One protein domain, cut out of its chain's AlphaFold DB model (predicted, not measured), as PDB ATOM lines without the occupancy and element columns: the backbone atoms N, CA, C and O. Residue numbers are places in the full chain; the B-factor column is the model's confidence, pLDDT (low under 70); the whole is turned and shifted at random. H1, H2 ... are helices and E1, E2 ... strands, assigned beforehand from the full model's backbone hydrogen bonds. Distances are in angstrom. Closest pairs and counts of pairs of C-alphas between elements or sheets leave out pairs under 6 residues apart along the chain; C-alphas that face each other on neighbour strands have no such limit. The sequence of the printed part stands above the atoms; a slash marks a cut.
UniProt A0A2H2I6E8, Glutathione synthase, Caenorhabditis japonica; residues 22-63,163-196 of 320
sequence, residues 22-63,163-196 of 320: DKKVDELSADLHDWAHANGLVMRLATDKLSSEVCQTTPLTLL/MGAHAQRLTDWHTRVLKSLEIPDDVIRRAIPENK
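Overview. This is residues 22 to 63 and 163 to 196 of the 320 residues of the protein "Glutathione synthase" of Caenorhabditis japonica (UniProt A0A2H2I6E8). Two long helices, H1 and H2, pack on each other at a steep tilt in the middle of a flat model, with a small hairpin of two strands, E1 and E2, towards one end and the short helix H3 towards the other. The strand hairpin packs mainly through E2 on residues 32 to 37 of H1, while H3 folds back on H2. The printed part has 76 residues with three named helices and two named strands, in the order H1, E1, E2, H2, H3; the sheet has the order E1 - E2, antiparallel, and the class is mostly helix. It is only just compact, close to loose, with a radius of gyration of the C-alphas of 13.7 A, and it spans 43 by 32 by 16 A.

Along the chain. H1, residues 22 to 39, begins with C-alpha 22 at (124.534, 6.156, 131.614) and is 25.2 A long from first to last C-alpha. The strands are E1, residues 42 to 44, 7.0 A long, and E2, residues 55 to 57, 6.9 A long. H2, residues 164 to 180, begins at C-alpha 164 at (138.384, -0.781, 158.344) and is 24.7 A long. H3, residues 185 to 191, is 9.8 A long and ends at C-alpha 191 at (132.989, -13.463, 144.455).

Arrangement. H1 and H2 touch, with Asn 39 and Arg 169 as their closest C-alphas, 7.3 A apart. They run opposite ways at a steep tilt of 42 degrees. The closest C-alphas of H1 and E2 are those of Ala 36 and Thr 57, 6.2 A apart. E1 and E2 form a hairpin of antiparallel neighbour strands, at 140 degrees between their directions. N 43 and O 56 are within hydrogen-bond range at 2.8 A, as are N 56 and O 43 at 2.8 A. H3 touches residues 175 to 179 of H2 alone, with the C-alphas of Thr 175 and Ile 188 closest at 6.7 A. H2 and H3 form a helical hairpin, running opposite ways at a steep tilt of 43 degrees. H3 is apart from H1, E1 and E2. In H1, H2 and H3, each O i to N i+4 pair is within hydrogen-bond range.

Size, cuts and confidence. The two C-alphas farthest apart are those of Leu 50 and Asp 186, at 42.8 A. Residues 64 to 162 are not printed, and C-alphas 63 and 163 are 17.6 A apart across this cut, which lies in the link from E2 to H2. Of the links that are printed whole, H1 to E1 and H2 to H3 are tight, and E1 to E2, with 10 residues, is short. The mean pLDDT of the printed part is 96.1, and no printed residue is under 70.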
ATOM      1  N   ASP A  22     124.344   4.918 130.836       96.75
ATOM      2  CA  ASP A  22     124.534   6.156 131.614       96.75
ATOM      3  C   ASP A  22     123.410   6.388 132.632       96.75
ATOM      4  O   ASP A  22     123.664   6.635 133.807       96.75
ATOM      5  N   LYS A  23     122.154   6.177 132.221       97.19
ATOM      6  CA  LYS A  23     120.996   6.286 133.118       97.19
ATOM      7  C   LYS A  23     121.107   5.344 134.321       97.19
ATOM      8  O   LYS A  23     120.758   5.721 135.437       97.19
ATOM      9  N   LYS A  24     121.599   4.120 134.111       96.19
ATOM     10  CA  LYS A  24     121.798   3.155 135.195       96.19
ATOM     11  C   LYS A  24     122.942   3.588 136.109       96.19
ATOM     12  O   LYS A  24     122.847   3.391 137.316       96.19
ATOM     13  N   VAL A  25     124.002   4.177 135.556       97.06
ATOM     14  CA  VAL A  25     125.099   4.756 136.346       97.06
ATOM     15  C   VAL A  25     124.579   5.884 137.235       97.06
ATOM     16  O   VAL A  25     124.886   5.878 138.427       97.06
ATOM     17  N   ASP A  26     123.753   6.786 136.706       97.56
ATOM     18  CA  ASP A  26     123.163   7.892 137.467       97.56
ATOM     19  C   ASP A  26     122.250   7.385 138.594       97.56
ATOM     20  O   ASP A  26     122.389   7.802 139.746       97.56
ATOM     21  N   GLU A  27     121.364   6.429 138.293       97.75
ATOM     22  CA  GLU A  27     120.474   5.797 139.278       97.75
ATOM     23  C   GLU A  27     121.255   5.131 140.419       97.75
ATOM     24  O   GLU A  27     120.948   5.332 141.596       97.75
ATOM     25  N   LEU A  28     122.280   4.340 140.083       97.62
ATOM     26  CA  LEU A  28     123.098   3.646 141.077       97.62
ATOM     27  C   LEU A  28     123.987   4.608 141.869       97.62
ATOM     28  O   LEU A  28     124.248   4.351 143.041       97.62
ATOM     29  N   SER A  29     124.446   5.699 141.255       97.12
ATOM     30  CA  SER A  29     125.251   6.716 141.937       97.12
ATOM     31  C   SER A  29     124.412   7.497 142.948       97.12
ATOM     32  O   SER A  29     124.862   7.715 144.069       97.12
ATOM     33  N   ALA A  30     123.171   7.856 142.607       97.38
ATOM     34  CA  ALA A  30     122.244   8.461 143.559       97.38
ATOM     35  C   ALA A  30     121.934   7.521 144.745       97.38
ATOM     36  O   ALA A  30     122.101   7.930 145.893       97.38
ATOM     37  N   ASP A  31     121.582   6.250 144.485       98.19
ATOM     38  CA  ASP A  31     121.342   5.252 145.552       98.19
ATOM     39  C   ASP A  31     122.592   5.032 146.414       98.19
ATOM     40  O   ASP A  31     122.493   4.921 147.634       98.19
ATOM     41  N   LEU A  32     123.783   5.018 145.805       98.00
ATOM     42  CA  LEU A  32     125.047   4.918 146.531       98.00
ATOM     43  C   LEU A  32     125.202   6.054 147.538       98.00
ATOM     44  O   LEU A  32     125.600   5.795 148.673       98.00
ATOM     45  N   HIS A  33     124.935   7.297 147.134       97.88
ATOM     46  CA  HIS A  33     125.102   8.438 148.025       97.88
ATOM     47  C   HIS A  33     124.146   8.355 149.218       97.88
ATOM     48  O   HIS A  33     124.596   8.447 150.363       97.88
ATOM     49  N   ASP A  34     122.868   8.071 148.975       98.19
ATOM     50  CA  ASP A  34     121.877   7.908 150.042       98.19
ATOM     51  C   ASP A  34     122.235   6.737 150.969       98.19
ATOM     52  O   ASP A  34     122.249   6.874 152.198       98.19
ATOM     53  N   TRP A  35     122.606   5.589 150.393       98.50
ATOM     54  CA  TRP A  35     123.014   4.409 151.147       98.50
ATOM     55  C   TRP A  35     124.267   4.675 151.985       98.50
ATOM     56  O   TRP A  35     124.323   4.289 153.156       98.50
ATOM     57  N   ALA A  36     125.264   5.354 151.419       98.25
ATOM     58  CA  ALA A  36     126.510   5.669 152.101       98.25
ATOM     59  C   ALA A  36     126.270   6.566 153.319       98.25
ATOM     60  O   ALA A  36     126.790   6.281 154.401       98.25
ATOM     61  N   HIS A  37     125.429   7.595 153.182       97.94
ATOM     62  CA  HIS A  37     125.029   8.446 154.300       97.94
ATOM     63  C   HIS A  37     124.228   7.679 155.360       97.94
ATOM     64  O   HIS A  37     124.509   7.822 156.550       97.94
ATOM     65  N   ALA A  38     123.295   6.816 154.951       97.81
ATOM     66  CA  ALA A  38     122.490   6.015 155.874       97.81
ATOM     67  C   ALA A  38     123.311   4.974 156.660       97.81
ATOM     68  O   ALA A  38     122.938   4.611 157.774       97.81
ATOM     69  N   ASN A  39     124.424   4.496 156.096       97.31
ATOM     70  CA  ASN A  39     125.217   3.411 156.678       97.31
ATOM     71  C   ASN A  39     126.564   3.861 157.254       97.31
ATOM     72  O   ASN A  39     127.252   3.052 157.874       97.31
ATOM     73  N   GLY A  40     126.952   5.128 157.103       96.56
ATOM     74  CA  GLY A  40     128.212   5.656 157.636       96.56
ATOM     75  C   GLY A  40     129.434   5.442 156.731       96.56
ATOM     76  O   GLY A  40     130.557   5.460 157.222       96.56
ATOM     77  N   LEU A  41     129.247   5.248 155.419       97.69
ATOM     78  CA  LEU A  41     130.329   5.241 154.417       97.69
ATOM     79  C   LEU A  41     130.649   6.680 153.974       97.69
ATOM     80  O   LEU A  41     130.548   7.059 152.806       97.69
ATOM     81  N   VAL A  42     130.975   7.513 154.957       97.75
ATOM     82  CA  VAL A  42     131.153   8.957 154.794       97.75
ATOM     83  C   VAL A  42     132.408   9.446 155.510       97.75
ATOM     84  O   VAL A  42     132.887   8.853 156.477       97.75
ATOM     85  N   MET A  43     132.919  10.579 155.051       97.75
ATOM     86  CA  MET A  43     134.020  11.314 155.655       97.75
ATOM     87  C   MET A  43     133.587  12.750 155.916       97.75
ATOM     88  O   MET A  43     132.671  13.266 155.275       97.75
ATOM     89  N   ARG A  44     134.289  13.436 156.815       97.50
ATOM     90  CA  ARG A  44     134.124  14.887 156.941       97.50
ATOM     91  C   ARG A  44     134.506  15.580 155.633       97.50
ATOM     92  O   ARG A  44     135.245  15.024 154.807       97.50
ATOM     93  N   LEU A  45     134.018  16.799 155.448       97.06
ATOM     94  CA  LEU A  45     134.377  17.596 154.282       97.06
ATOM     95  C   LEU A  45     135.886  17.863 154.253       97.06
ATOM     96  O   LEU A  45     136.529  18.060 155.283       97.06
ATOM     97  N   ALA A  46     136.471  17.912 153.055       94.25
ATOM     98  CA  ALA A  46     137.877  18.295 152.912       94.25
ATOM     99  C   ALA A  46     138.129  19.745 153.377       94.25
ATOM    100  O   ALA A  46     139.229  20.060 153.833       94.25
ATOM    101  N   THR A  47     137.102  20.596 153.280       95.88
ATOM    102  CA  THR A  47     137.083  22.003 153.707       95.88
ATOM    103  C   THR A  47     136.762  22.192 155.190       95.88
ATOM    104  O   THR A  47     137.126  23.223 155.746       95.88
ATOM    105  N   ASP A  48     136.133  21.209 155.840       96.12
ATOM    106  CA  ASP A  48     135.862  21.205 157.280       96.12
ATOM    107  C   ASP A  48     136.118  19.811 157.861       96.12
ATOM    108  O   ASP A  48     135.257  18.934 157.900       96.12
ATOM    109  N   LYS A  49     137.353  19.615 158.320       95.25
ATOM    110  CA  LYS A  49     137.830  18.354 158.902       95.25
ATOM    111  C   LYS A  49     137.616  18.282 160.418       95.25
ATOM    112  O   LYS A  49     138.007  17.290 161.040       95.25
ATOM    113  N   LEU A  50     137.032  19.314 161.031       94.31
ATOM    114  CA  LEU A  50     136.821  19.406 162.478       94.31
ATOM    115  C   LEU A  50     135.381  19.062 162.869       94.31
ATOM    116  O   LEU A  50     135.179  18.457 163.927       94.31
ATOM    117  N   SER A  51     134.411  19.356 162.003       95.00
ATOM    118  CA  SER A  51     132.999  19.047 162.229       95.00
ATOM    119  C   SER A  51     132.552  17.753 161.551       95.00
ATOM    120  O   SER A  51     133.034  17.381 160.487       95.00
ATOM    121  N   SER A  52     131.607  17.056 162.184       96.06
ATOM    122  CA  SER A  52     130.855  15.947 161.575       96.06
ATOM    123  C   SER A  52     129.401  16.333 161.265       96.06
ATOM    124  O   SER A  52     128.620  15.456 160.916       96.06
ATOM    125  N   GLU A  53     129.022  17.611 161.405       96.12
ATOM    126  CA  GLU A  53     127.663  18.093 161.092       96.12
ATOM    127  C   GLU A  53     127.324  17.924 159.610       96.12
ATOM    128  O   GLU A  53     126.213  17.530 159.264       96.12
ATOM    129  N   VAL A  54     128.304  18.172 158.737       96.19
ATOM    130  CA  VAL A  54     128.209  17.909 157.303       96.19
ATOM    131  C   VAL A  54     129.322  16.952 156.907       96.19
ATOM    132  O   VAL A  54     130.496  17.161 157.216       96.19
ATOM    133  N   CYS A  55     128.942  15.888 156.213       97.12
ATOM    134  CA  CYS A  55     129.856  14.885 155.688       97.12
ATOM    135  C   CYS A  55     129.635  14.718 154.185       97.12
ATOM    136  O   CYS A  55     128.593  15.093 153.655       97.12
ATOM    137  N   GLN A  56     130.620  14.135 153.517       96.44
ATOM    138  CA  GLN A  56     130.544  13.700 152.127       96.44
ATOM    139  C   GLN A  56     130.748  12.191 152.063       96.44
ATOM    140  O   GLN A  56     131.396  11.608 152.935       96.44
ATOM    141  N   THR A  57     130.261  11.551 151.009       96.81
ATOM    142  CA  THR A  57     130.587  10.148 150.744       96.81
ATOM    143  C   THR A  57     132.087   9.933 150.605       96.81
ATOM    144  O   THR A  57     132.789  10.740 149.988       96.81
ATOM    145  N   THR A  58     132.578   8.824 151.156       95.62
ATOM    146  CA  THR A  58     133.962   8.390 150.952       95.62
ATOM    147  C   THR A  58     134.212   8.162 149.453       95.62
ATOM    148  O   THR A  58     133.373   7.539 148.803       95.62
ATOM    149  N   PRO A  59     135.339   8.622 148.874       95.19
ATOM    150  CA  PRO A  59     135.695   8.276 147.498       95.19
ATOM    151  C   PRO A  59     135.785   6.754 147.326       95.19
ATOM    152  O   PRO A  59     136.496   6.090 148.080       95.19
ATOM    153  N   LEU A  60     135.049   6.196 146.365       95.19
ATOM    154  CA  LEU A  60     134.864   4.749 146.242       95.19
ATOM    155  C   LEU A  60     134.548   4.319 144.803       95.19
ATOM    156  O   LEU A  60     134.228   5.149 143.952       95.19
ATOM    157  N   THR A  61     134.622   3.014 144.534       96.31
ATOM    158  CA  THR A  61     134.194   2.431 143.255       96.31
ATOM    159  C   THR A  61     132.736   1.988 143.328       96.31
ATOM    160  O   THR A  61     132.343   1.293 144.264       96.31
ATOM    161  N   LEU A  62     131.937   2.333 142.314       96.19
ATOM    162  CA  LEU A  62     130.519   1.958 142.265       96.19
ATOM    163  C   LEU A  62     130.317   0.433 142.297       96.19
ATOM    164  O   LEU A  62     129.417  -0.058 142.972       96.19
ATOM    165  N   LEU A  63     131.182  -0.299 141.591       95.94
ATOM    166  CA  LEU A  63     131.196  -1.759 141.498       95.94
ATOM    167  C   LEU A  63     132.502  -2.332 142.078       95.94
ATOM    168  O   LEU A  63     133.520  -1.624 142.109       95.94
ATOM    169  N   MET A 163     140.809   2.632 157.344       95.00
ATOM    170  CA  MET A 163     139.814   2.191 156.350       95.00
ATOM    171  C   MET A 163     139.023   0.930 156.709       95.00
ATOM    172  O   MET A 163     138.280   0.436 155.865       95.00
ATOM    173  N   GLY A 164     139.126   0.414 157.934       95.69
ATOM    174  CA  GLY A 164     138.384  -0.781 158.344       95.69
ATOM    175  C   GLY A 164     136.867  -0.613 158.201       95.69
ATOM    176  O   GLY A 164     136.204  -1.438 157.573       95.69
ATOM    177  N   ALA A 165     136.302   0.478 158.719       97.44
ATOM    178  CA  ALA A 165     134.858   0.698 158.682       97.44
ATOM    179  C   ALA A 165     134.358   0.917 157.257       97.44
ATOM    180  O   ALA A 165     133.279   0.430 156.904       97.44
ATOM    181  N   HIS A 166     135.150   1.640 156.463       97.50
ATOM    182  CA  HIS A 166     134.845   1.925 155.066       97.50
ATOM    183  C   HIS A 166     134.924   0.671 154.209       97.50
ATOM    184  O   HIS A 166     134.010   0.429 153.434       97.50
ATOM    185  N   ALA A 167     135.954  -0.160 154.377       97.25
ATOM    186  CA  ALA A 167     136.111  -1.405 153.628       97.25
ATOM    187  C   ALA A 167     134.960  -2.383 153.903       97.25
ATOM    188  O   ALA A 167     134.403  -2.957 152.965       97.25
ATOM    189  N   GLN A 168     134.554  -2.518 155.170       97.88
ATOM    190  CA  GLN A 168     133.395  -3.322 155.554       97.88
ATOM    191  C   GLN A 168     132.121  -2.843 154.842       97.88
ATOM    192  O   GLN A 168     131.479  -3.609 154.132       97.88
ATOM    193  N   ARG A 169     131.804  -1.548 154.940       97.88
ATOM    194  CA  ARG A 169     130.603  -0.964 154.316       97.88
ATOM    195  C   ARG A 169     130.656  -0.983 152.795       97.88
ATOM    196  O   ARG A 169     129.637  -1.182 152.151       97.88
ATOM    197  N   LEU A 170     131.829  -0.793 152.204       97.75
ATOM    198  CA  LEU A 170     131.993  -0.891 150.760       97.75
ATOM    199  C   LEU A 170     131.708  -2.320 150.275       97.75
ATOM    200  O   LEU A 170     131.103  -2.493 149.225       97.75
ATOM    201  N   THR A 171     132.059  -3.331 151.075       97.94
ATOM    202  CA  THR A 171     131.705  -4.736 150.808       97.94
ATOM    203  C   THR A 171     130.186  -4.942 150.858       97.94
ATOM    204  O   THR A 171     129.622  -5.602 149.979       97.94
ATOM    205  N   ASP A 172     129.507  -4.324 151.829       98.06
ATOM    206  CA  ASP A 172     128.041  -4.352 151.936       98.06
ATOM    207  C   ASP A 172     127.374  -3.662 150.733       98.06
ATOM    208  O   ASP A 172     126.443  -4.209 150.132       98.06
ATOM    209  N   TRP A 173     127.891  -2.498 150.320       98.00
ATOM    210  CA  TRP A 173     127.451  -1.797 149.114       98.00
ATOM    211  C   TRP A 173     127.666  -2.645 147.856       98.00
ATOM    212  O   TRP A 173     126.735  -2.831 147.075       98.00
ATOM    213  N   HIS A 174     128.862  -3.208 147.661       97.94
ATOM    214  CA  HIS A 174     129.174  -4.043 146.497       97.94
ATOM    215  C   HIS A 174     128.295  -5.293 146.437       97.94
ATOM    216  O   HIS A 174     127.836  -5.679 145.365       97.94
ATOM    217  N   THR A 175     127.965  -5.880 147.584       97.56
ATOM    218  CA  THR A 175     126.984  -6.969 147.661       97.56
ATOM    219  C   THR A 175     125.594  -6.493 147.228       97.56
ATOM    220  O   THR A 175     124.922  -7.167 146.447       97.56
ATOM    221  N   ARG A 176     125.153  -5.322 147.706       97.56
ATOM    222  CA  ARG A 176     123.847  -4.736 147.368       97.56
ATOM    223  C   ARG A 176     123.728  -4.393 145.882       97.56
ATOM    224  O   ARG A 176     122.725  -4.744 145.265       97.56
ATOM    225  N   VAL A 177     124.724  -3.723 145.307       97.12
ATOM    226  CA  VAL A 177     124.684  -3.268 143.908       97.12
ATOM    227  C   VAL A 177     124.745  -4.441 142.928       97.12
ATOM    228  O   VAL A 177     124.075  -4.420 141.904       97.12
ATOM    229  N   LEU A 178     125.468  -5.521 143.250       96.31
ATOM    230  CA  LEU A 178     125.447  -6.723 142.413       96.31
ATOM    231  C   LEU A 178     124.061  -7.385 142.404       96.31
ATOM    232  O   LEU A 178     123.612  -7.836 141.353       96.31
ATOM    233  N   LYS A 179     123.335  -7.377 143.531       95.75
ATOM    234  CA  LYS A 179     121.940  -7.852 143.573       95.75
ATOM    235  C   LYS A 179     121.004  -6.977 142.742       95.75
ATOM    236  O   LYS A 179     120.124  -7.505 142.072       95.75
ATOM    237  N   SER A 180     121.189  -5.653 142.758       94.56
ATOM    238  CA  SER A 180     120.373  -4.732 141.945       94.56
ATOM    239  C   SER A 180     120.668  -4.821 140.441       94.56
ATOM    240  O   SER A 180     119.883  -4.323 139.631       94.56
ATOM    241  N   LEU A 181     121.778  -5.467 140.079       94.56
ATOM    242  CA  LEU A 181     122.154  -5.855 138.720       94.56
ATOM    243  C   LEU A 181     121.797  -7.316 138.396       94.56
ATOM    244  O   LEU A 181     122.298  -7.862 137.417       94.56
ATOM    245  N   GLU A 182     120.948  -7.946 139.214       93.56
ATOM    246  CA  GLU A 182     120.432  -9.306 139.011       93.56
ATOM    247  C   GLU A 182     121.522 -10.395 138.972       93.56
ATOM    248  O   GLU A 182     121.324 -11.477 138.414       93.56
ATOM    249  N   ILE A 183     122.680 -10.145 139.600       93.50
ATOM    250  CA  ILE A 183     123.709 -11.175 139.754       93.50
ATOM    251  C   ILE A 183     123.221 -12.227 140.767       93.50
ATOM    252  O   ILE A 183     122.804 -11.858 141.869       93.50
ATOM    253  N   PRO A 184     123.286 -13.536 140.443       93.19
ATOM    254  CA  PRO A 184     122.816 -14.586 141.341       93.19
ATOM    255  C   PRO A 184     123.519 -14.579 142.704       93.19
ATOM    256  O   PRO A 184     124.742 -14.451 142.795       93.19
ATOM    257  N   ASP A 185     122.756 -14.797 143.776       92.94
ATOM    258  CA  ASP A 185     123.268 -14.779 145.152       92.94
ATOM    259  C   ASP A 185     124.418 -15.777 145.391       92.94
ATOM    260  O   ASP A 185     125.311 -15.518 146.200       92.94
ATOM    261  N   ASP A 186     124.423 -16.931 144.718       91.88
ATOM    262  CA  ASP A 186     125.507 -17.915 144.830       91.88
ATOM    263  C   ASP A 186     126.810 -17.445 144.174       91.88
ATOM    264  O   ASP A 186     127.892 -17.818 144.629       91.88
ATOM    265  N   VAL A 187     126.717 -16.621 143.130       91.19
ATOM    266  CA  VAL A 187     127.871 -15.995 142.484       91.19
ATOM    267  C   VAL A 187     128.418 -14.908 143.397       91.19
ATOM    268  O   VAL A 187     129.616 -14.901 143.669       91.19
ATOM    269  N   ILE A 188     127.552 -14.041 143.935       93.12
ATOM    270  CA  ILE A 188     127.962 -12.959 144.844       93.12
ATOM    271  C   ILE A 188     128.688 -13.531 146.065       93.12
ATOM    272  O   ILE A 188     129.785 -13.079 146.379       93.12
ATOM    273  N   ARG A 189     128.141 -14.577 146.704       91.62
ATOM    274  CA  ARG A 189     128.780 -15.237 147.861       91.62
ATOM    275  C   ARG A 189     130.156 -15.833 147.558       91.62
ATOM    276  O   ARG A 189     130.965 -15.960 148.468       91.62
ATOM    277  N   ARG A 190     130.407 -16.250 146.315       90.00
ATOM    278  CA  ARG A 190     131.708 -16.793 145.889       90.00
ATOM    279  C   ARG A 190     132.688 -15.698 145.463       90.00
ATOM    280  O   ARG A 190     133.891 -15.904 145.579       90.00
ATOM    281  N   ALA A 191     132.183 -14.573 144.959       90.62
ATOM    282  CA  ALA A 191     132.989 -13.463 144.455       90.62
ATOM    283  C   ALA A 191     133.398 -12.461 145.541       90.62
ATOM    284  O   ALA A 191     134.500 -11.924 145.484       90.62
ATOM    285  N   ILE A 192     132.506 -12.178 146.491       93.62
ATOM    286  CA  ILE A 192     132.701 -11.152 147.514       93.62
ATOM    287  C   ILE A 192     133.039 -11.838 148.844       93.62
ATOM    288  O   ILE A 192     132.161 -12.477 149.431       93.62
ATOM    289  N   PRO A 193     134.292 -11.745 149.324       93.94
ATOM    290  CA  PRO A 193     134.682 -12.341 150.594       93.94
ATOM    291  C   PRO A 193     134.007 -11.626 151.769       93.94
ATOM    292  O   PRO A 193     133.709 -10.432 151.712       93.94
ATOM    293  N   GLU A 194     133.804 -12.356 152.866       94.88
ATOM    294  CA  GLU A 194     133.352 -11.747 154.115       94.88
ATOM    295  C   GLU A 194     134.410 -10.768 154.643       94.88
ATOM    296  O   GLU A 194     135.598 -11.089 154.696       94.88
ATOM    297  N   ASN A 195     133.974  -9.576 155.055       97.25
ATOM    298  CA  ASN A 195     134.862  -8.503 155.482       97.25
ATOM    299  C   ASN A 195     134.357  -7.882 156.793       97.25
ATOM    300  O   ASN A 195     133.419  -7.089 156.786       97.25
ATOM    301  N   LYS A 196     134.956  -8.260 157.931       97.12
ATOM    302  CA  LYS A 196     134.529  -7.837 159.286       97.12
ATOM    303  C   LYS A 196     135.649  -7.195 160.129       97.12
ATOM    304  O   LYS A 196     135.878  -7.612 161.266       97.12
TER     305      LYS A 196